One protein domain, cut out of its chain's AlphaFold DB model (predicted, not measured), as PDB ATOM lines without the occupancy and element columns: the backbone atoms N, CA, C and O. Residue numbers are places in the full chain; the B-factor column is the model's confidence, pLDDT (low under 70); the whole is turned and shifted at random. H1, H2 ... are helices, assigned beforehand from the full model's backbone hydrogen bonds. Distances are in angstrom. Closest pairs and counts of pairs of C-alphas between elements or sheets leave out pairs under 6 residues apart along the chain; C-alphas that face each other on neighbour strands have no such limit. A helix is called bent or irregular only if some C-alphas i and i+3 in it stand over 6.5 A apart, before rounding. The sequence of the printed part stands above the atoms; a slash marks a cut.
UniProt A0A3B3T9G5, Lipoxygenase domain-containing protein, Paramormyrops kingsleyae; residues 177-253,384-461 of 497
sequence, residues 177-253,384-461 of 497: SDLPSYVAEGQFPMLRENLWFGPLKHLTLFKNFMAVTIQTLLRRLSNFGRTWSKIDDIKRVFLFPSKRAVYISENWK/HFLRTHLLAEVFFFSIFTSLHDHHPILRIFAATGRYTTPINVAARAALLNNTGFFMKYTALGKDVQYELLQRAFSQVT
ATOM      1  N   SER A 177      -8.504  23.685 248.763       61.78
ATOM      2  CA  SER A 177      -7.181  23.612 249.383       61.78
ATOM      3  C   SER A 177      -6.858  24.940 250.086       61.78
ATOM      4  O   SER A 177      -7.025  26.017 249.512       61.78
ATOM      5  N   ASP A 178      -6.474  24.836 251.357       80.81
ATOM      6  CA  ASP A 178      -5.930  25.912 252.196       80.81
ATOM      7  C   ASP A 178      -6.910  26.970 252.746       80.81
ATOM      8  O   ASP A 178      -6.477  28.023 253.212       80.81
ATOM      9  N   LEU A 179      -8.221  26.693 252.782       86.44
ATOM     10  CA  LEU A 179      -9.207  27.494 253.533       86.44
ATOM     11  C   LEU A 179     -10.004  26.653 254.544       86.44
ATOM     12  O   LEU A 179     -10.127  25.436 254.364       86.44
ATOM     13  N   PRO A 180     -10.605  27.277 255.583       84.75
ATOM     14  CA  PRO A 180     -11.558  26.585 256.443       84.75
ATOM     15  C   PRO A 180     -12.685  25.974 255.602       84.75
ATOM     16  O   PRO A 180     -13.244  26.650 254.738       84.75
ATOM     17  N   SER A 181     -13.039  24.712 255.852       85.25
ATOM     18  CA  SER A 181     -14.126  24.053 255.119       85.25
ATOM     19  C   SER A 181     -15.457  24.776 255.330       85.25
ATOM     20  O   SER A 181     -15.807  25.135 256.452       85.25
ATOM     21  N   TYR A 182     -16.234  24.950 254.266       83.12
ATOM     22  CA  TYR A 182     -17.537  25.612 254.315       83.12
ATOM     23  C   TYR A 182     -18.584  24.851 253.501       83.12
ATOM     24  O   TYR A 182     -18.262  23.977 252.694       83.12
ATOM     25  N   VAL A 183     -19.859  25.193 253.697       79.31
ATOM     26  CA  VAL A 183     -20.961  24.560 252.960       79.31
ATOM     27  C   VAL A 183     -20.971  25.055 251.515       79.31
ATOM     28  O   VAL A 183     -21.108  26.258 251.263       79.31
ATOM     29  N   ALA A 184     -20.857  24.141 250.551       72.56
ATOM     30  CA  ALA A 184     -20.974  24.491 249.139       72.56
ATOM     31  C   ALA A 184     -22.404  24.919 248.778       72.56
ATOM     32  O   ALA A 184     -23.376  24.383 249.308       72.56
ATOM     33  N   GLU A 185     -22.540  25.855 247.834       65.69
ATOM     34  CA  GLU A 185     -23.841  26.433 247.456       65.69
ATOM     35  C   GLU A 185     -24.865  25.362 247.047       65.69
ATOM     36  O   GLU A 185     -26.001  25.399 247.507       65.69
ATOM     37  N   GLY A 186     -24.453  24.349 246.274       68.56
ATOM     38  CA  GLY A 186     -25.331  23.244 245.865       68.56
ATOM     39  C   GLY A 186     -25.731  22.282 246.993       68.56
ATOM     40  O   GLY A 186     -26.689  21.532 246.839       68.56
ATOM     41  N   GLN A 187     -25.027  22.303 248.128       72.56
ATOM     42  CA  GLN A 187     -25.331  21.469 249.297       72.56
ATOM     43  C   GLN A 187     -26.204  22.193 250.324       72.56
ATOM     44  O   GLN A 187     -26.836  21.539 251.152       72.56
ATOM     45  N   PHE A 188     -26.255  23.529 250.289       74.50
ATOM     46  CA  PHE A 188     -27.027  24.309 251.254       74.50
ATOM     47  C   PHE A 188     -28.526  23.940 251.266       74.50
ATOM     48  O   PHE A 188     -29.044  23.709 252.360       74.50
ATOM     49  N   PRO A 189     -29.209  23.757 250.112       76.06
ATOM     50  CA  PRO A 189     -30.604  23.314 250.091       76.06
ATOM     51  C   PRO A 189     -30.849  21.921 250.691       76.06
ATOM     52  O   PRO A 189     -31.984  21.561 250.979       76.06
ATOM     53  N   MET A 190     -29.798  21.118 250.875       76.31
ATOM     54  CA  MET A 190     -29.888  19.785 251.482       76.31
ATOM     55  C   MET A 190     -29.712  19.827 253.011       76.31
ATOM     56  O   MET A 190     -29.795  18.795 253.682       76.31
ATOM     57  N   LEU A 191     -29.429  21.000 253.588       76.00
ATOM     58  CA  LEU A 191     -29.308  21.168 255.032       76.00
ATOM     59  C   LEU A 191     -30.678  21.195 255.709       76.00
ATOM     60  O   LEU A 191     -31.675  21.615 255.130       76.00
ATOM     61  N   ARG A 192     -30.705  20.808 256.990       76.75
ATOM     62  CA  ARG A 192     -31.918  20.862 257.819       76.75
ATOM     63  C   ARG A 192     -32.482  22.286 257.830       76.75
ATOM     64  O   ARG A 192     -31.727  23.227 258.061       76.75
ATOM     65  N   GLU A 193     -33.796  22.430 257.671       76.50
ATOM     66  CA  GLU A 193     -34.500  23.726 257.613       76.50
ATOM     67  C   GLU A 193     -34.196  24.651 258.804       76.50
ATOM     68  O   GLU A 193     -34.161  25.871 258.674       76.50
ATOM     69  N   ASN A 194     -33.903  24.092 259.982       77.56
ATOM     70  CA  ASN A 194     -33.546  24.875 261.167       77.56
ATOM     71  C   ASN A 194     -32.206  25.633 261.042       77.56
ATOM     72  O   ASN A 194     -31.935  26.512 261.862       77.56
ATOM     73  N   LEU A 195     -31.383  25.311 260.039       81.50
ATOM     74  CA  LEU A 195     -30.154  26.032 259.698       81.50
ATOM     75  C   LEU A 195     -30.388  27.186 258.716       81.50
ATOM     76  O   LEU A 195     -29.472  27.971 258.475       81.50
ATOM     77  N   TRP A 196     -31.594  27.317 258.168       84.38
ATOM     78  CA  TRP A 196     -31.937  28.338 257.187       84.38
ATOM     79  C   TRP A 196     -32.366  29.630 257.879       84.38
ATOM     80  O   TRP A 196     -32.563  29.690 259.097       84.38
ATOM     81  N   PHE A 197     -32.510  30.705 257.105       84.75
ATOM     82  CA  PHE A 197     -33.138  31.911 257.626       84.75
ATOM     83  C   PHE A 197     -34.618  31.643 257.930       84.75
ATOM     84  O   PHE A 197     -35.349  31.074 257.134       84.75
ATOM     85  N   GLY A 198     -35.092  32.110 259.086       84.69
ATOM     86  CA  GLY A 198     -36.527  32.108 259.363       84.69
ATOM     87  C   GLY A 198     -37.273  33.150 258.512       84.69
ATOM     88  O   GLY A 198     -36.668  34.138 258.081       84.69
ATOM     89  N   PRO A 199     -38.604  33.032 258.358       82.50
ATOM     90  CA  PRO A 199     -39.402  33.926 257.508       82.50
ATOM     91  C   PRO A 199     -39.284  35.409 257.906       82.50
ATOM     92  O   PRO A 199     -39.112  36.284 257.060       82.50
ATOM     93  N   LEU A 200     -39.262  35.711 259.211       87.56
ATOM     94  CA  LEU A 200     -39.053  37.080 259.707       87.56
ATOM     95  C   LEU A 200     -37.668  37.637 259.348       87.56
ATOM     96  O   LEU A 200     -37.509  38.838 259.106       87.56
ATOM     97  N   LYS A 201     -36.652  36.768 259.308       88.25
ATOM     98  CA  LYS A 201     -35.298  37.160 258.920       88.25
ATOM     99  C   LYS A 201     -35.236  37.432 257.419       88.25
ATOM    100  O   LYS A 201     -34.671  38.460 257.053       88.25
ATOM    101  N   HIS A 202     -35.878  36.612 256.585       82.25
ATOM    102  CA  HIS A 202     -36.031  36.890 255.152       82.25
ATOM    103  C   HIS A 202     -36.705  38.239 254.899       82.25
ATOM    104  O   HIS A 202     -36.163  39.056 254.158       82.25
ATOM    105  N   LEU A 203     -37.822  38.527 255.576       82.94
ATOM    106  CA  LEU A 203     -38.511  39.813 255.442       82.94
ATOM    107  C   LEU A 203     -37.615  40.994 255.848       82.94
ATOM    108  O   LEU A 203     -37.596  42.028 255.182       82.94
ATOM    109  N   THR A 204     -36.830  40.832 256.917       88.06
ATOM    110  CA  THR A 204     -35.866  41.850 257.366       88.06
ATOM    111  C   THR A 204     -34.768  42.087 256.327       88.06
ATOM    112  O   THR A 204     -34.450  43.236 256.023       88.06
ATOM    113  N   LEU A 205     -34.196  41.017 255.765       80.75
ATOM    114  CA  LEU A 205     -33.171  41.111 254.723       80.75
ATOM    115  C   LEU A 205     -33.730  41.764 253.456       80.75
ATOM    116  O   LEU A 205     -33.104  42.678 252.925       80.75
ATOM    117  N   PHE A 206     -34.934  41.374 253.036       78.81
ATOM    118  CA  PHE A 206     -35.619  41.969 251.893       78.81
ATOM    119  C   PHE A 206     -35.878  43.466 252.099       78.81
ATOM    120  O   PHE A 206     -35.531  44.280 251.246       78.81
ATOM    121  N   LYS A 207     -36.403  43.861 253.268       85.81
ATOM    122  CA  LYS A 207     -36.601  45.275 253.619       85.81
ATOM    123  C   LYS A 207     -35.293  46.066 253.539       85.81
ATOM    124  O   LYS A 207     -35.270  47.152 252.960       85.81
ATOM    125  N   ASN A 208     -34.212  45.536 254.113       82.88
ATOM    126  CA  ASN A 208     -32.906  46.196 254.099       82.88
ATOM    127  C   ASN A 208     -32.355  46.320 252.674       82.88
ATOM    128  O   ASN A 208     -31.869  47.384 252.298       82.88
ATOM    129  N   PHE A 209     -32.484  45.268 251.866       79.81
ATOM    130  CA  PHE A 209     -32.081  45.275 250.464       79.81
ATOM    131  C   PHE A 209     -32.845  46.327 249.650       79.81
ATOM    132  O   PHE A 209     -32.234  47.111 248.918       79.81
ATOM    133  N   MET A 210     -34.168  46.406 249.821       83.38
ATOM    134  CA  MET A 210     -34.992  47.424 249.166       83.38
ATOM    135  C   MET A 210     -34.590  48.836 249.598       83.38
ATOM    136  O   MET A 210     -34.448  49.717 248.752       83.38
ATOM    137  N   ALA A 211     -34.331  49.049 250.892       86.56
ATOM    138  CA  ALA A 211     -33.864  50.337 251.397       86.56
ATOM    139  C   ALA A 211     -32.517  50.748 250.774       86.56
ATOM    140  O   ALA A 211     -32.383  51.880 250.311       86.56
ATOM    141  N   VAL A 212     -31.542  49.834 250.705       82.81
ATOM    142  CA  VAL A 212     -30.233  50.089 250.075       82.81
ATOM    143  C   VAL A 212     -30.384  50.379 248.582       82.81
ATOM    144  O   VAL A 212     -29.775  51.324 248.079       82.81
ATOM    145  N   THR A 213     -31.224  49.621 247.878       82.19
ATOM    146  CA  THR A 213     -31.492  49.817 246.445       82.19
ATOM    147  C   THR A 213     -32.089  51.198 246.174       82.19
ATOM    148  O   THR A 213     -31.574  51.939 245.334       82.19
ATOM    149  N   ILE A 214     -33.115  51.592 246.936       88.31
ATOM    150  CA  ILE A 214     -33.750  52.912 246.823       88.31
ATOM    151  C   ILE A 214     -32.736  54.018 247.128       88.31
ATOM    152  O   ILE A 214     -32.595  54.954 246.346       88.31
ATOM    153  N   GLN A 215     -31.980  53.902 248.223       86.31
ATOM    154  CA  GLN A 215     -30.957  54.892 248.566       86.31
ATOM    155  C   GLN A 215     -29.877  55.010 247.486       86.31
ATOM    156  O   GLN A 215     -29.443  56.117 247.181       86.31
ATOM    157  N   THR A 216     -29.457  53.897 246.886       83.88
ATOM    158  CA  THR A 216     -28.470  53.892 245.797       83.88
ATOM    159  C   THR A 216     -29.012  54.600 244.559       83.88
ATOM    160  O   THR A 216     -28.308  55.419 243.970       83.88
ATOM    161  N   LEU A 217     -30.271  54.348 244.193       87.56
ATOM    162  CA  LEU A 217     -30.932  55.044 243.090       87.56
ATOM    163  C   LEU A 217     -31.034  56.549 243.359       87.56
ATOM    164  O   LEU A 217     -30.636  57.344 242.513       87.56
ATOM    165  N   LEU A 218     -31.490  56.944 244.549       89.00
ATOM    166  CA  LEU A 218     -31.574  58.353 244.940       89.00
ATOM    167  C   LEU A 218     -30.202  59.036 244.900       89.00
ATOM    168  O   LEU A 218     -30.097  60.159 244.418       89.00
ATOM    169  N   ARG A 219     -29.135  58.355 245.344       86.81
ATOM    170  CA  ARG A 219     -27.758  58.874 245.255       86.81
ATOM    171  C   ARG A 219     -27.329  59.065 243.806       86.81
ATOM    172  O   ARG A 219     -26.736  60.095 243.501       86.81
ATOM    173  N   ARG A 220     -27.623  58.107 242.924       85.38
ATOM    174  CA  ARG A 220     -27.313  58.213 241.489       85.38
ATOM    175  C   ARG A 220     -28.064  59.368 240.838       85.38
ATOM    176  O   ARG A 220     -27.445  60.142 240.126       85.38
ATOM    177  N   LEU A 221     -29.355  59.522 241.132       87.56
ATOM    178  CA  LEU A 221     -30.170  60.628 240.623       87.56
ATOM    179  C   LEU A 221     -29.676  61.982 241.146       87.56
ATOM    180  O   LEU A 221     -29.459  62.901 240.366       87.56
ATOM    181  N   SER A 222     -29.415  62.095 242.450       85.69
ATOM    182  CA  SER A 222     -28.918  63.334 243.066       85.69
ATOM    183  C   SER A 222     -27.516  63.738 242.589       85.69
ATOM    184  O   SER A 222     -27.143  64.907 242.721       85.69
ATOM    185  N   ASN A 223     -26.726  62.784 242.092       83.62
ATOM    186  CA  ASN A 223     -25.393  63.014 241.537       83.62
ATOM    187  C   ASN A 223     -25.365  62.920 240.003       83.62
ATOM    188  O   ASN A 223     -24.288  62.959 239.412       83.62
ATOM    189  N   PHE A 224     -26.522  62.812 239.346       85.94
ATOM    190  CA  PHE A 224     -26.587  62.697 237.895       85.94
ATOM    191  C   PHE A 224     -26.005  63.954 237.236       85.94
ATOM    192  O   PHE A 224     -26.326  65.076 237.629       85.94
ATOM    193  N   GLY A 225     -25.103  63.759 236.272       83.69
ATOM    194  CA  GLY A 225     -24.390  64.847 235.596       83.69
ATOM    195  C   GLY A 225     -23.354  65.584 236.457       83.69
ATOM    196  O   GLY A 225     -22.803  66.582 236.002       83.69
ATOM    197  N   ARG A 226     -23.069  65.130 237.687       83.94
ATOM    198  CA  ARG A 226     -22.095  65.764 238.587       83.94
ATOM    199  C   ARG A 226     -20.835  64.910 238.716       83.94
ATOM    200  O   ARG A 226     -20.885  63.805 239.247       83.94
ATOM    201  N   THR A 227     -19.691  65.450 238.309       84.25
ATOM    202  CA  THR A 227     -18.370  64.865 238.586       84.25
ATOM    203  C   THR A 227     -17.842  65.346 239.939       84.25
ATOM    204  O   THR A 227     -18.359  66.311 240.511       84.25
ATOM    205  N   TRP A 228     -16.868  64.636 240.510       90.19
ATOM    206  CA  TRP A 228     -16.157  65.079 241.714       90.19
ATOM    207  C   TRP A 228     -14.908  65.829 241.264       90.19
ATOM    208  O   TRP A 228     -14.053  65.241 240.609       90.19
ATOM    209  N   SER A 229     -14.825  67.119 241.577       89.81
ATOM    210  CA  SER A 229     -13.683  67.972 241.222       89.81
ATOM    211  C   SER A 229     -12.782  68.262 242.419       89.81
ATOM    212  O   SER A 229     -11.601  68.547 242.250       89.81
ATOM    213  N   LYS A 230     -13.322  68.151 243.636       91.06
ATOM    214  CA  LYS A 230     -12.583  68.279 244.897       91.06
ATOM    215  C   LYS A 230     -12.960  67.162 245.857       91.06
ATOM    216  O   LYS A 230     -14.063  66.628 245.802       91.06
ATOM    217  N   ILE A 231     -12.066  66.845 246.791       88.19
ATOM    218  CA  ILE A 231     -12.260  65.722 247.718       88.19
ATOM    219  C   ILE A 231     -13.542  65.841 248.555       88.19
ATOM    220  O   ILE A 231     -14.200  64.840 248.814       88.19
ATOM    221  N   ASP A 232     -13.951  67.064 248.908       88.19
ATOM    222  CA  ASP A 232     -15.157  67.310 249.705       88.19
ATOM    223  C   ASP A 232     -16.460  66.958 248.971       88.19
ATOM    224  O   ASP A 232     -17.496  66.764 249.612       88.19
ATOM    225  N   ASP A 233     -16.420  66.796 247.646       89.31
ATOM    226  CA  ASP A 233     -17.570  66.368 246.852       89.31
ATOM    227  C   ASP A 233     -18.052  64.954 247.215       89.31
ATOM    228  O   ASP A 233     -19.217  64.625 246.958       89.31
ATOM    229  N   ILE A 234     -17.204  64.147 247.878       87.56
ATOM    230  CA  ILE A 234     -17.564  62.838 248.446       87.56
ATOM    231  C   ILE A 234     -18.744  62.927 249.415       87.56
ATOM    232  O   ILE A 234     -19.520  61.979 249.546       87.56
ATOM    233  N   LYS A 235     -18.939  64.086 250.064       85.94
ATOM    234  CA  LYS A 235     -20.040  64.299 251.013       85.94
ATOM    235  C   LYS A 235     -21.411  64.100 250.360       85.94
ATOM    236  O   LYS A 235     -22.348  63.674 251.031       85.94
ATOM    237  N   ARG A 236     -21.518  64.287 249.037       84.69
ATOM    238  CA  ARG A 236     -22.753  64.074 248.261       84.69
ATOM    239  C   ARG A 236     -23.201  62.610 248.189       84.69
ATOM    240  O   ARG A 236     -24.337  62.337 247.799       84.69
ATOM    241  N   VAL A 237     -22.348  61.656 248.574       81.12
ATOM    242  CA  VAL A 237     -22.738  60.242 248.723       81.12
ATOM    243  C   VAL A 237     -23.647  60.046 249.940       81.12
ATOM    244  O   VAL A 237     -24.493  59.146 249.947       81.12
ATOM    245  N   PHE A 238     -23.516  60.887 250.967       81.31
ATOM    246  CA  PHE A 238     -24.284  60.774 252.199       81.31
ATOM    247  C   PHE A 238     -25.566  61.612 252.122       81.31
ATOM    248  O   PHE A 238     -25.622  62.721 252.635       81.31
ATOM    249  N   LEU A 239     -26.622  61.065 251.509       79.94
ATOM    250  CA  LEU A 239     -27.943  61.721 251.496       79.94
ATOM    251  C   LEU A 239     -28.540  61.876 252.903       79.94
ATOM    252  O   LEU A 239     -29.188  62.872 253.203       79.94
ATOM    253  N   PHE A 240     -28.310  60.882 253.761       82.62
ATOM    254  CA  PHE A 240     -28.804  60.841 255.136       82.62
ATOM    255  C   PHE A 240     -27.659  60.397 256.058       82.62
ATOM    256  O   PHE A 240     -27.616  59.232 256.470       82.62
ATOM    257  N   PRO A 241     -26.656  61.263 256.304       84.38
ATOM    258  CA  PRO A 241     -25.496  60.886 257.096       84.38
ATOM    259  C   PRO A 241     -25.920  60.620 258.541       84.38
ATOM    260  O   PRO A 241     -26.665  61.384 259.153       84.38
ATOM    261  N   SER A 242     -25.410  59.534 259.116       88.88
ATOM    262  CA  SER A 242     -25.497  59.342 260.564       88.88
ATOM    263  C   SER A 242     -24.617  60.373 261.281       88.88
ATOM    264  O   SER A 242     -23.643  60.860 260.708       88.88
ATOM    265  N   LYS A 243     -24.882  60.639 262.568       91.88
ATOM    266  CA  LYS A 243     -24.010  61.501 263.396       91.88
ATOM    267  C   LYS A 243     -22.539  61.070 263.341       91.88
ATOM    268  O   LYS A 243     -21.651  61.907 263.291       91.88
ATOM    269  N   ARG A 244     -22.289  59.755 263.287       89.81
ATOM    270  CA  ARG A 244     -20.942  59.192 263.139       89.81
ATOM    271  C   ARG A 244     -20.330  59.536 261.781       89.81
ATOM    272  O   ARG A 244     -19.169  59.908 261.729       89.81
ATOM    273  N   ALA A 245     -21.096  59.425 260.695       88.56
ATOM    274  CA  ALA A 245     -20.612  59.784 259.363       88.56
ATOM    275  C   ALA A 245     -20.269  61.279 259.263       88.56
ATOM    276  O   ALA A 245     -19.244  61.613 258.678       88.56
ATOM    277  N   VAL A 246     -21.075  62.156 259.879       91.44
ATOM    278  CA  VAL A 246     -20.780  63.599 259.974       91.44
ATOM    279  C   VAL A 246     -19.460  63.824 260.708       91.44
ATOM    280  O   VAL A 246     -18.542  64.388 260.120       91.44
ATOM    281  N   TYR A 247     -19.326  63.271 261.917       93.81
ATOM    282  CA  TYR A 247     -18.105  63.385 262.717       93.81
ATOM    283  C   TYR A 247     -16.862  62.904 261.956       93.81
ATOM    284  O   TYR A 247     -15.857  63.608 261.900       93.81
ATOM    285  N   ILE A 248     -16.929  61.739 261.300       93.12
ATOM    286  CA  ILE A 248     -15.821  61.239 260.473       93.12
ATOM    287  C   ILE A 248     -15.517  62.231 259.345       93.12
ATOM    288  O   ILE A 248     -14.362  62.572 259.128       93.12
ATOM    289  N   SER A 249     -16.535  62.734 258.643       91.62
ATOM    290  CA  SER A 249     -16.343  63.651 257.511       91.62
ATOM    291  C   SER A 249     -15.717  64.999 257.890       91.62
ATOM    292  O   SER A 249     -15.167  65.679 257.023       91.62
ATOM    293  N   GLU A 250     -15.798  65.381 259.163       93.25
ATOM    294  CA  GLU A 250     -15.193  66.593 259.716       93.25
ATOM    295  C   GLU A 250     -13.767  66.341 260.230       93.25
ATOM    296  O   GLU A 250     -12.932  67.234 260.141       93.25
ATOM    297  N   ASN A 251     -13.462  65.120 260.688       95.88
ATOM    298  CA  ASN A 251     -12.210  64.800 261.386       95.88
ATOM    299  C   ASN A 251     -11.264  63.867 260.609       95.88
ATOM    300  O   ASN A 251     -10.143  63.639 261.042       95.88
ATOM    301  N   TRP A 252     -11.656  63.320 259.452       95.38
ATOM    302  CA  TRP A 252     -10.868  62.301 258.733       95.38
ATOM    303  C   TRP A 252      -9.457  62.743 258.301       95.38
ATOM    304  O   TRP A 252      -8.619  61.888 258.019       95.38
ATOM    305  N   LYS A 253      -9.192  64.056 258.241       96.50
ATOM    306  CA  LYS A 253      -7.869  64.618 257.931       96.50
ATOM    307  C   LYS A 253      -6.954  64.726 259.157       96.50
ATOM    308  O   LYS A 253      -5.749  64.860 258.964       96.50
ATOM    309  N   HIS A 384     -12.978  40.603 259.326       97.00
ATOM    310  CA  HIS A 384     -14.416  40.385 259.247       97.00
ATOM    311  C   HIS A 384     -14.731  39.025 258.610       97.00
ATOM    312  O   HIS A 384     -15.176  38.113 259.301       97.00
ATOM    313  N   PHE A 385     -14.483  38.834 257.313       95.69
ATOM    314  CA  PHE A 385     -14.962  37.624 256.643       95.69
ATOM    315  C   PHE A 385     -14.259  36.334 257.110       95.69
ATOM    316  O   PHE A 385     -14.931  35.393 257.528       95.69
ATOM    317  N   LEU A 386     -12.927  36.263 257.116       96.12
ATOM    318  CA  LEU A 386     -12.224  35.054 257.559       96.12
ATOM    319  C   LEU A 386     -12.433  34.791 259.056       96.12
ATOM    320  O   LEU A 386     -12.920  33.727 259.442       96.12
ATOM    321  N   ARG A 387     -12.059  35.760 259.901       96.62
ATOM    322  CA  ARG A 387     -11.925  35.548 261.350       96.62
ATOM    323  C   ARG A 387     -13.255  35.499 262.099       96.62
ATOM    324  O   ARG A 387     -13.292  34.883 263.161       96.62
ATOM    325  N   THR A 388     -14.335  36.090 261.574       95.81
ATOM    326  CA  THR A 388     -15.659  36.016 262.222       95.81
ATOM    327  C   THR A 388     -16.679  35.215 261.434       95.81
ATOM    328  O   THR A 388     -17.427  34.471 262.055       95.81
ATOM    329  N   HIS A 389     -16.716  35.295 260.102       95.44
ATOM    330  CA  HIS A 389     -17.700  34.549 259.316       95.44
ATOM    331  C   HIS A 389     -17.252  33.113 259.031       95.44
ATOM    332  O   HIS A 389     -17.936  32.177 259.451       95.44
ATOM    333  N   LEU A 390     -16.133  32.911 258.328       94.00
ATOM    334  CA  LEU A 390     -15.706  31.576 257.891       94.00
ATOM    335  C   LEU A 390     -15.363  30.666 259.072       94.00
ATOM    336  O   LEU A 390     -15.870  29.550 259.143       94.00
ATOM    337  N   LEU A 391     -14.567  31.148 260.032       95.25
ATOM    338  CA  LEU A 391     -14.238  30.350 261.218       95.25
ATOM    339  C   LEU A 391     -15.485  30.008 262.045       95.25
ATOM    340  O   LEU A 391     -15.632  28.868 262.482       95.25
ATOM    341  N   ALA A 392     -16.422  30.948 262.214       94.94
ATOM    342  CA  ALA A 392     -17.669  30.658 262.918       94.94
ATOM    343  C   ALA A 392     -18.522  29.616 262.185       94.94
ATOM    344  O   ALA A 392     -19.147  28.786 262.842       94.94
ATOM    345  N   GLU A 393     -18.550  29.622 260.848       93.44
ATOM    346  CA  GLU A 393     -19.232  28.579 260.076       93.44
ATOM    347  C   GLU A 393     -18.639  27.207 260.381       93.44
ATOM    348  O   GLU A 393     -19.417  26.306 260.670       93.44
ATOM    349  N   VAL A 394     -17.312  27.056 260.449       92.06
ATOM    350  CA  VAL A 394     -16.685  25.776 260.833       92.06
ATOM    351  C   VAL A 394     -17.158  25.307 262.208       92.06
ATOM    352  O   VAL A 394     -17.633  24.175 262.347       92.06
ATOM    353  N   PHE A 395     -17.065  26.170 263.224       91.31
ATOM    354  CA  PHE A 395     -17.422  25.801 264.595       91.31
ATOM    355  C   PHE A 395     -18.910  25.470 264.725       91.31
ATOM    356  O   PHE A 395     -19.271  24.392 265.200       91.31
ATOM    357  N   PHE A 396     -19.789  26.365 264.272       91.31
ATOM    358  CA  PHE A 396     -21.229  26.180 264.427       91.31
ATOM    359  C   PHE A 396     -21.768  25.054 263.557       91.31
ATOM    360  O   PHE A 396     -22.597  24.278 264.027       91.31
ATOM    361  N   PHE A 397     -21.272  24.903 262.329       89.31
ATOM    362  CA  PHE A 397     -21.674  23.796 261.474       89.31
ATOM    363  C   PHE A 397     -21.299  22.449 262.097       89.31
ATOM    364  O   PHE A 397     -22.140  21.551 262.158       89.31
ATOM    365  N   SER A 398     -20.086  22.325 262.641       89.12
ATOM    366  CA  SER A 398     -19.638  21.105 263.325       89.12
ATOM    367  C   SER A 398     -20.504  20.792 264.547       89.12
ATOM    368  O   SER A 398     -20.967  19.662 264.700       89.12
ATOM    369  N   ILE A 399     -20.809  21.801 265.374       89.31
ATOM    370  CA  ILE A 399     -21.684  21.664 266.549       89.31
ATOM    371  C   ILE A 399     -23.091  21.206 266.132       89.31
ATOM    372  O   ILE A 399     -23.629  20.267 266.718       89.31
ATOM    373  N   PHE A 400     -23.679  21.832 265.110       86.38
ATOM    374  CA  PHE A 400     -25.054  21.569 264.669       86.38
ATOM    375  C   PHE A 400     -25.234  20.240 263.933       86.38
ATOM    376  O   PHE A 400     -26.342  19.703 263.908       86.38
ATOM    377  N   THR A 401     -24.177  19.711 263.319       84.50
ATOM    378  CA  THR A 401     -24.244  18.466 262.539       84.50
ATOM    379  C   THR A 401     -23.745  17.245 263.303       84.50
ATOM    380  O   THR A 401     -24.211  16.138 263.029       84.50
ATOM    381  N   SER A 402     -22.864  17.432 264.290       86.94
ATOM    382  CA  SER A 402     -22.238  16.317 265.014       86.94
ATOM    383  C   SER A 402     -22.933  15.983 266.335       86.94
ATOM    384  O   SER A 402     -23.001  14.813 266.719       86.94
ATOM    385  N   LEU A 403     -23.493  16.974 267.036       87.56
ATOM    386  CA  LEU A 403     -24.087  16.761 268.358       87.56
ATOM    387  C   LEU A 403     -25.550  16.302 268.282       87.56
ATOM    388  O   LEU A 403     -26.275  16.590 267.334       87.56
ATOM    389  N   HIS A 404     -25.998  15.558 269.296       88.12
ATOM    390  CA  HIS A 404     -27.413  15.209 269.449       88.12
ATOM    391  C   HIS A 404     -28.233  16.443 269.856       88.12
ATOM    392  O   HIS A 404     -27.759  17.258 270.641       88.12
ATOM    393  N   ASP A 405     -29.502  16.514 269.445       83.38
ATOM    394  CA  ASP A 405     -30.445  17.606 269.755       83.38
ATOM    395  C   ASP A 405     -30.616  17.911 271.265       83.38
ATOM    396  O   ASP A 405     -31.058  18.993 271.648       83.38
ATOM    397  N   HIS A 406     -30.243  16.973 272.144       86.56
ATOM    398  CA  HIS A 406     -30.325  17.111 273.602       86.56
ATOM    399  C   HIS A 406     -28.975  17.441 274.249       86.56
ATOM    400  O   HIS A 406     -28.912  17.648 275.460       86.56
ATOM    401  N   HIS A 407     -27.897  17.506 273.463       91.25
ATOM    402  CA  HIS A 407     -26.561  17.765 273.972       91.25
ATOM    403  C   HIS A 407     -26.483  19.190 274.554       91.25
ATOM    404  O   HIS A 407     -26.861  20.150 273.876       91.25
ATOM    405  N   PRO A 408     -25.970  19.381 275.783       91.62
ATOM    406  CA  PRO A 408     -25.946  20.694 276.435       91.62
ATOM    407  C   PRO A 408     -25.162  21.744 275.634       91.62
ATOM    408  O   PRO A 408     -25.651  22.856 275.457       91.62
ATOM    409  N   ILE A 409     -24.012  21.372 275.057       91.06
ATOM    410  CA  ILE A 409     -23.219  22.252 274.171       91.06
ATOM    411  C   ILE A 409     -24.051  22.769 272.988       91.06
ATOM    412  O   ILE A 409     -24.041  23.964 272.702       91.06
ATOM    413  N   LEU A 410     -24.827  21.900 272.331       88.81
ATOM    414  CA  LEU A 410     -25.688  22.316 271.226       88.81
ATOM    415  C   LEU A 410     -26.711  23.359 271.687       88.81
ATOM    416  O   LEU A 410     -26.918  24.353 271.003       88.81
ATOM    417  N   ARG A 411     -27.323  23.170 272.862       86.56
ATOM    418  CA  ARG A 411     -28.312  24.112 273.412       86.56
ATOM    419  C   ARG A 411     -27.712  25.484 273.718       86.56
ATOM    420  O   ARG A 411     -28.388  26.483 273.489       86.56
ATOM    421  N   ILE A 412     -26.470  25.526 274.200       88.00
ATOM    422  CA  ILE A 412     -25.737  26.772 274.465       88.00
ATOM    423  C   ILE A 412     -25.476  27.519 273.150       88.00
ATOM    424  O   ILE A 412     -25.777  28.706 273.037       88.00
ATOM    425  N   PHE A 413     -24.986  26.820 272.123       89.00
ATOM    426  CA  PHE A 413     -24.571  27.453 270.868       89.00
ATOM    427  C   PHE A 413     -25.677  27.599 269.815       89.00
ATOM    428  O   PHE A 413     -25.489  28.335 268.847       89.00
ATOM    429  N   ALA A 414     -26.842  26.969 269.996       83.75
ATOM    430  CA  ALA A 414     -27.972  27.061 269.065       83.75
ATOM    431  C   ALA A 414     -28.439  28.504 268.832       83.75
ATOM    432  O   ALA A 414     -28.840  28.855 267.723       83.75
ATOM    433  N   ALA A 415     -28.380  29.350 269.865       84.94
ATOM    434  CA  ALA A 415     -28.708  30.765 269.736       84.94
ATOM    435  C   ALA A 415     -27.566  31.560 269.084       84.94
ATOM    436  O   ALA A 415     -27.816  32.347 268.173       84.94
ATOM    437  N   THR A 416     -26.324  31.331 269.517       87.06
ATOM    438  CA  THR A 416     -25.143  32.100 269.089       87.06
ATOM    439  C   THR A 416     -24.769  31.849 267.630       87.06
ATOM    440  O   THR A 416     -24.442  32.788 266.914       87.06
ATOM    441  N   GLY A 417     -24.863  30.602 267.165       88.50
ATOM    442  CA  GLY A 417     -24.553  30.220 265.783       88.50
ATOM    443  C   GLY A 417     -25.704  30.395 264.799       88.50
ATOM    444  O   GLY A 417     -25.607  29.985 263.638       88.50
ATOM    445  N   ARG A 418     -26.833  30.945 265.259       90.38
ATOM    446  CA  ARG A 418     -28.037  31.056 264.446       90.38
ATOM    447  C   ARG A 418     -27.763  31.923 263.221       90.38
ATOM    448  O   ARG A 418     -27.392  33.087 263.332       90.38
ATOM    449  N   TYR A 419     -28.068  31.362 262.054       91.75
ATOM    450  CA  TYR A 419     -27.936  31.997 260.744       91.75
ATOM    451  C   TYR A 419     -26.506  32.228 260.224       91.75
ATOM    452  O   TYR A 419     -26.368  32.877 259.188       91.75
ATOM    453  N   THR A 420     -25.466  31.671 260.852       93.25
ATOM    454  CA  THR A 420     -24.078  31.789 260.361       93.25
ATOM    455  C   THR A 420     -23.888  31.141 258.985       93.25
ATOM    456  O   THR A 420     -23.395  31.773 258.055       93.25
ATOM    457  N   THR A 421     -24.338  29.900 258.804       89.44
ATOM    458  CA  THR A 421     -24.244  29.209 257.509       89.44
ATOM    459  C   THR A 421     -24.994  29.938 256.379       89.44
ATOM    460  O   THR A 421     -24.365  30.232 255.363       89.44
ATOM    461  N   PRO A 422     -26.290  30.297 256.509       87.62
ATOM    462  CA  PRO A 422     -27.015  30.936 255.411       87.62
ATOM    463  C   PRO A 422     -26.480  32.329 255.060       87.62
ATOM    464  O   PRO A 422     -26.486  32.692 253.884       87.62
ATOM    465  N   ILE A 423     -25.982  33.113 256.031       88.75
ATOM    466  CA  ILE A 423     -25.375  34.414 255.701       88.75
ATOM    467  C   ILE A 423     -24.048  34.248 254.961       88.75
ATOM    468  O   ILE A 423     -23.778  35.014 254.040       88.75
ATOM    469  N   ASN A 424     -23.255  33.229 255.295       90.25
ATOM    470  CA  ASN A 424     -21.996  32.967 254.608       90.25
ATOM    471  C   ASN A 424     -22.207  32.438 253.187       90.25
ATOM    472  O   ASN A 424     -21.506  32.867 252.270       90.25
ATOM    473  N   VAL A 425     -23.205  31.572 252.978       85.75
ATOM    474  CA  VAL A 425     -23.627  31.149 251.633       85.75
ATOM    475  C   VAL A 425     -24.054  32.366 250.808       85.75
ATOM    476  O   VAL A 425     -23.555  32.560 249.703       85.75
ATOM    477  N   ALA A 426     -24.888  33.249 251.366       84.31
ATOM    478  CA  ALA A 426     -25.287  34.483 250.688       84.31
ATOM    479  C   ALA A 426     -24.097  35.420 250.397       84.31
ATOM    480  O   ALA A 426     -24.041  36.033 249.333       84.31
ATOM    481  N   ALA A 427     -23.128  35.523 251.311       85.31
ATOM    482  CA  ALA A 427     -21.921  36.326 251.118       85.31
ATOM    483  C   ALA A 427     -21.056  35.793 249.964       85.31
ATOM    484  O   ALA A 427     -20.636  36.573 249.109       85.31
ATOM    485  N   ARG A 428     -20.846  34.473 249.876       86.06
ATOM    486  CA  ARG A 428     -20.144  33.852 248.738       86.06
ATOM    487  C   ARG A 428     -20.884  34.112 247.421       86.06
ATOM    488  O   ARG A 428     -20.260  34.556 246.459       86.06
ATOM    489  N   ALA A 429     -22.209  33.975 247.428       81.50
ATOM    490  CA  ALA A 429     -23.053  34.140 246.250       81.50
ATOM    491  C   ALA A 429     -23.264  35.598 245.796       81.50
ATOM    492  O   ALA A 429     -23.692  35.809 244.665       81.50
ATOM    493  N   ALA A 430     -23.013  36.611 246.634       77.00
ATOM    494  CA  ALA A 430     -23.306  38.014 246.296       77.00
ATOM    495  C   ALA A 430     -22.119  38.980 246.448       77.00
ATOM    496  O   ALA A 430     -22.086  40.022 245.790       77.00
ATOM    497  N   LEU A 431     -21.144  38.672 247.308       81.31
ATOM    498  CA  LEU A 431     -20.005  39.551 247.591       81.31
ATOM    499  C   LEU A 431     -18.730  39.084 246.887       81.31
ATOM    500  O   LEU A 431     -18.079  39.905 246.242       81.31
ATOM    501  N   LEU A 432     -18.417  37.788 246.985       81.19
ATOM    502  CA  LEU A 432     -17.136  37.202 246.549       81.19
ATOM    503  C   LEU A 432     -17.199  36.503 245.182       81.19
ATOM    504  O   LEU A 432     -16.189  36.007 244.681       81.19
ATOM    505  N   ASN A 433     -18.384  36.405 244.575       81.69
ATOM    506  CA  ASN A 433     -18.525  35.772 243.266       81.69
ATOM    507  C   ASN A 433     -17.982  36.659 242.128       81.69
ATOM    508  O   ASN A 433     -17.671  37.835 242.312       81.69
ATOM    509  N   ASN A 434     -17.933  36.098 240.915       82.88
ATOM    510  CA  ASN A 434     -17.363  36.742 239.721       82.88
ATOM    511  C   ASN A 434     -18.067  38.055 239.320       82.88
ATOM    512  O   ASN A 434     -17.552  38.805 238.500       82.88
ATOM    513  N   THR A 435     -19.248  38.328 239.874       82.38
ATOM    514  CA  THR A 435     -20.059  39.519 239.587       82.38
ATOM    515  C   THR A 435     -20.395  40.314 240.853       82.38
ATOM    516  O   THR A 435     -21.315  41.141 240.845       82.38
ATOM    517  N   GLY A 436     -19.706  40.013 241.954       82.00
ATOM    518  CA  GLY A 436     -20.054  40.451 243.297       82.00
ATOM    519  C   GLY A 436     -19.551  41.851 243.611       82.00
ATOM    520  O   GLY A 436     -19.000  42.548 242.758       82.00
ATOM    521  N   PHE A 437     -19.748  42.274 244.859       84.69
ATOM    522  CA  PHE A 437     -19.319  43.592 245.329       84.69
ATOM    523  C   PHE A 437     -17.821  43.842 245.108       84.69
ATOM    524  O   PHE A 437     -17.460  44.878 244.552       84.69
ATOM    525  N   PHE A 438     -16.958  42.897 245.501       86.56
ATOM    526  CA  PHE A 438     -15.508  43.086 245.395       86.56
ATOM    527  C   PHE A 438     -15.053  43.230 243.942       86.56
ATOM    528  O   PHE A 438     -14.274  44.128 243.636       86.56
ATOM    529  N   MET A 439     -15.626  42.430 243.037       87.19
ATOM    530  CA  MET A 439     -15.321  42.487 241.605       87.19
ATOM    531  C   MET A 439     -15.719  43.813 240.952       87.19
ATOM    532  O   MET A 439     -15.110  44.222 239.971       87.19
ATOM    533  N   LYS A 440     -16.767  44.468 241.462       88.19
ATOM    534  CA  LYS A 440     -17.326  45.687 240.863       88.19
ATOM    535  C   LYS A 440     -16.712  46.974 241.395       88.19
ATOM    536  O   LYS A 440     -16.745  47.979 240.696       88.19
ATOM    537  N   TYR A 441     -16.250  46.976 242.645       88.88
ATOM    538  CA  TYR A 441     -15.967  48.220 243.370       88.88
ATOM    539  C   TYR A 441     -14.625  48.229 244.100       88.88
ATOM    540  O   TYR A 441     -14.375  49.142 244.886       88.88
ATOM    541  N   THR A 442     -13.781  47.219 243.901       92.06
ATOM    542  CA  THR A 442     -12.520  47.097 244.632       92.06
ATOM    543  C   THR A 442     -11.388  46.585 243.746       92.06
ATOM    544  O   THR A 442     -11.623  45.896 242.759       92.06
ATOM    545  N   ALA A 443     -10.147  46.864 244.129       92.88
ATOM    546  CA  ALA A 443      -8.950  46.466 243.393       92.88
ATOM    547  C   ALA A 443      -8.630  44.962 243.478       92.88
ATOM    548  O   ALA A 443      -7.609  44.535 242.945       92.88
ATOM    549  N   LEU A 444      -9.470  44.152 244.135       91.25
ATOM    550  CA  LEU A 444      -9.239  42.720 244.304       91.25
ATOM    551  C   LEU A 444     -10.083  41.887 243.341       91.25
ATOM    552  O   LEU A 444     -11.308  41.794 243.467       91.25
ATOM    553  N   GLY A 445      -9.398  41.194 242.430       88.69
ATOM    554  CA  GLY A 445      -9.994  40.120 241.642       88.69
ATOM    555  C   GLY A 445     -10.355  38.923 242.522       88.69
ATOM    556  O   GLY A 445      -9.860  38.790 243.640       88.69
ATOM    557  N   LYS A 446     -11.217  38.032 242.027       87.00
ATOM    558  CA  LYS A 446     -11.695  36.886 242.809       87.00
ATOM    559  C   LYS A 446     -10.551  36.008 243.296       87.00
ATOM    560  O   LYS A 446     -10.473  35.752 244.489       87.00
ATOM    561  N   ASP A 447      -9.664  35.584 242.404       89.12
ATOM    562  CA  ASP A 447      -8.578  34.665 242.763       89.12
ATOM    563  C   ASP A 447      -7.673  35.271 243.843       89.12
ATOM    564  O   ASP A 447      -7.315  34.601 244.803       89.12
ATOM    565  N   VAL A 448      -7.440  36.582 243.765       92.12
ATOM    566  CA  VAL A 448      -6.649  37.344 244.739       92.12
ATOM    567  C   VAL A 448      -7.363  37.463 246.088       92.12
ATOM    568  O   VAL A 448      -6.723  37.425 247.134       92.12
ATOM    569  N   GLN A 449      -8.698  37.552 246.112       92.62
ATOM    570  CA  GLN A 449      -9.452  37.471 247.371       92.62
ATOM    571  C   GLN A 449      -9.214  36.121 248.063       92.62
ATOM    572  O   GLN A 449      -8.985  36.095 249.270       92.62
ATOM    573  N   TYR A 450      -9.252  35.011 247.315       91.62
ATOM    574  CA  TYR A 450      -8.992  33.674 247.865       91.62
ATOM    575  C   TYR A 450      -7.533  33.511 248.295       91.62
ATOM    576  O   TYR A 450      -7.289  33.006 249.387       91.62
ATOM    577  N   GLU A 451      -6.588  34.017 247.507       93.94
ATOM    578  CA  GLU A 451      -5.167  34.042 247.852       93.94
ATOM    579  C   GLU A 451      -4.918  34.772 249.180       93.94
ATOM    580  O   GLU A 451      -4.267  34.237 250.075       93.94
ATOM    581  N   LEU A 452      -5.492  35.966 249.364       95.75
ATOM    582  CA  LEU A 452      -5.385  36.718 250.618       95.75
ATOM    583  C   LEU A 452      -5.987  35.959 251.804       95.75
ATOM    584  O   LEU A 452      -5.408  35.953 252.892       95.75
ATOM    585  N   LEU A 453      -7.135  35.307 251.603       95.44
ATOM    586  CA  LEU A 453      -7.756  34.475 252.632       95.44
ATOM    587  C   LEU A 453      -6.856  33.287 253.005       95.44
ATOM    588  O   LEU A 453      -6.734  32.993 254.191       95.44
ATOM    589  N   GLN A 454      -6.196  32.649 252.036       94.69
ATOM    590  CA  GLN A 454      -5.265  31.535 252.261       94.69
ATOM    591  C   GLN A 454      -3.999  32.002 252.994       94.69
ATOM    592  O   GLN A 454      -3.649  31.440 254.033       94.69
ATOM    593  N   ARG A 455      -3.363  33.085 252.516       95.81
ATOM    594  CA  ARG A 455      -2.192  33.716 253.159       95.81
ATOM    595  C   ARG A 455      -2.479  34.104 254.610       95.81
ATOM    596  O   ARG A 455      -1.602  33.999 255.463       95.81
ATOM    597  N   ALA A 456      -3.688  34.584 254.895       96.69
ATOM    598  CA  ALA A 456      -4.089  34.941 256.248       96.69
ATOM    599  C   ALA A 456      -4.445  33.714 257.094       96.69
ATOM    600  O   ALA A 456      -4.081  33.662 258.267       96.69
ATOM    601  N   PHE A 457      -5.148  32.728 256.527       96.31
ATOM    602  CA  PHE A 457      -5.557  31.528 257.252       96.31
ATOM    603  C   PHE A 457      -4.360  30.688 257.701       96.31
ATOM    604  O   PHE A 457      -4.373  30.197 258.826       96.31
ATOM    605  N   SER A 458      -3.292  30.614 256.901       95.50
ATOM    606  CA  SER A 458      -2.044  29.943 257.295       95.50
ATOM    607  C   SER A 458      -1.368  30.567 258.526       95.50
ATOM    608  O   SER A 458      -0.589  29.901 259.202       95.50
ATOM    609  N   GLN A 459      -1.695  31.822 258.854       94.81
ATOM    610  CA  GLN A 459      -1.207  32.537 260.039       94.81
ATOM    611  C   GLN A 459      -2.188  32.468 261.224       94.81
ATOM    612  O   GLN A 459      -1.872  32.930 262.323       94.81
ATOM    613  N   VAL A 460      -3.394  31.916 261.038       95.56
ATOM    614  CA  VAL A 460      -4.382  31.792 262.115       95.56
ATOM    615  C   VAL A 460      -3.976  30.665 263.056       95.56
ATOM    616  O   VAL A 460      -3.958  29.493 262.696       95.56
ATOM    617  N   THR A 461      -3.752  31.019 264.316       95.94
ATOM    618  CA  THR A 461      -3.606  30.060 265.416       95.94
ATOM    619  C   THR A 461      -4.805  30.149 266.351       95.94
ATOM    620  O   THR A 461      -5.440  31.204 266.450       95.94
TER     621      THR A 461
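What this domain is: This is residues 177 to 253 and 384 to 461 of the 497 residues of the protein "Lipoxygenase domain-containing protein" of Paramormyrops kingsleyae (UniProt A0A3B3T9G5). A loose cluster of crossed helices, H1, H5, H6 and H7, with H8 and H9 near its side, is joined by the long helix H2 to a small far group, the short helices H3 and H4. Residues 206 to 214 of H2 stand free. The printed part has 155 residues with nine named helices, H1 to H9 in order, and no named strand: all helix. It is loose, with a radius of gyration of the C-alphas of 19.8 A, and elongated, 60 by 37 by 32 A.

Where its parts are: Start at Ser 177 and reach H1, residues 185 to 190, irregular but only just: C-alphas 186 and 189 are 6.8 A apart. Find C-alpha 199 at (-39.402, 33.926, 257.508); from there H2 runs 34.4 A to residue 222. Next come H3, residues 231 to 237, and H4, 243 to 251. Past the cut, H5, residues 384 to 402, spans 26.0 A. H6, 408 to 416, is irregular but only just, with C-alphas 412 and 415 6.9 A apart. H7 is 420 to 430, H8 437 to 441, and H9 446 to 457, ending at C-alpha 457 (-5.557, 31.528, 257.252).

How they stand to each other: Look at Glu 393 and Thr 421, the closest C-alphas of H5 and H7, 5.7 A apart; these helices touch at a steep tilt of 49 degrees, with residues 389 to 397 of H5 alone. H5 and H6 form a hairpin, closest at the C-alphas of Ile 399 and Leu 410, 6.2 A. H1 touches H7, Glu 185 to Val 425, C-alphas 6.3 A apart. H2 is apart from H7. Every O i to N i+4 pair is within hydrogen-bond range in H2, H4, H7, H8 and H9, against 13 of 15 in H5, 3 of 5 in H6, 0 of 2 in H1 and 0 of 3 in H3, where O i to N i+3 gives 2 of 3 in H1 and 4 of 4 in H3.

The domain as a whole: The C-alphas of Ser 229 and His 406, the two farthest apart, are 62.5 A apart. Residues 254 to 383 are not printed; C-alphas 253 and 384 are 25.1 A apart across the cut. Of the links printed whole, none is long. Confidence is under 70 at residues 177, 185 and 186.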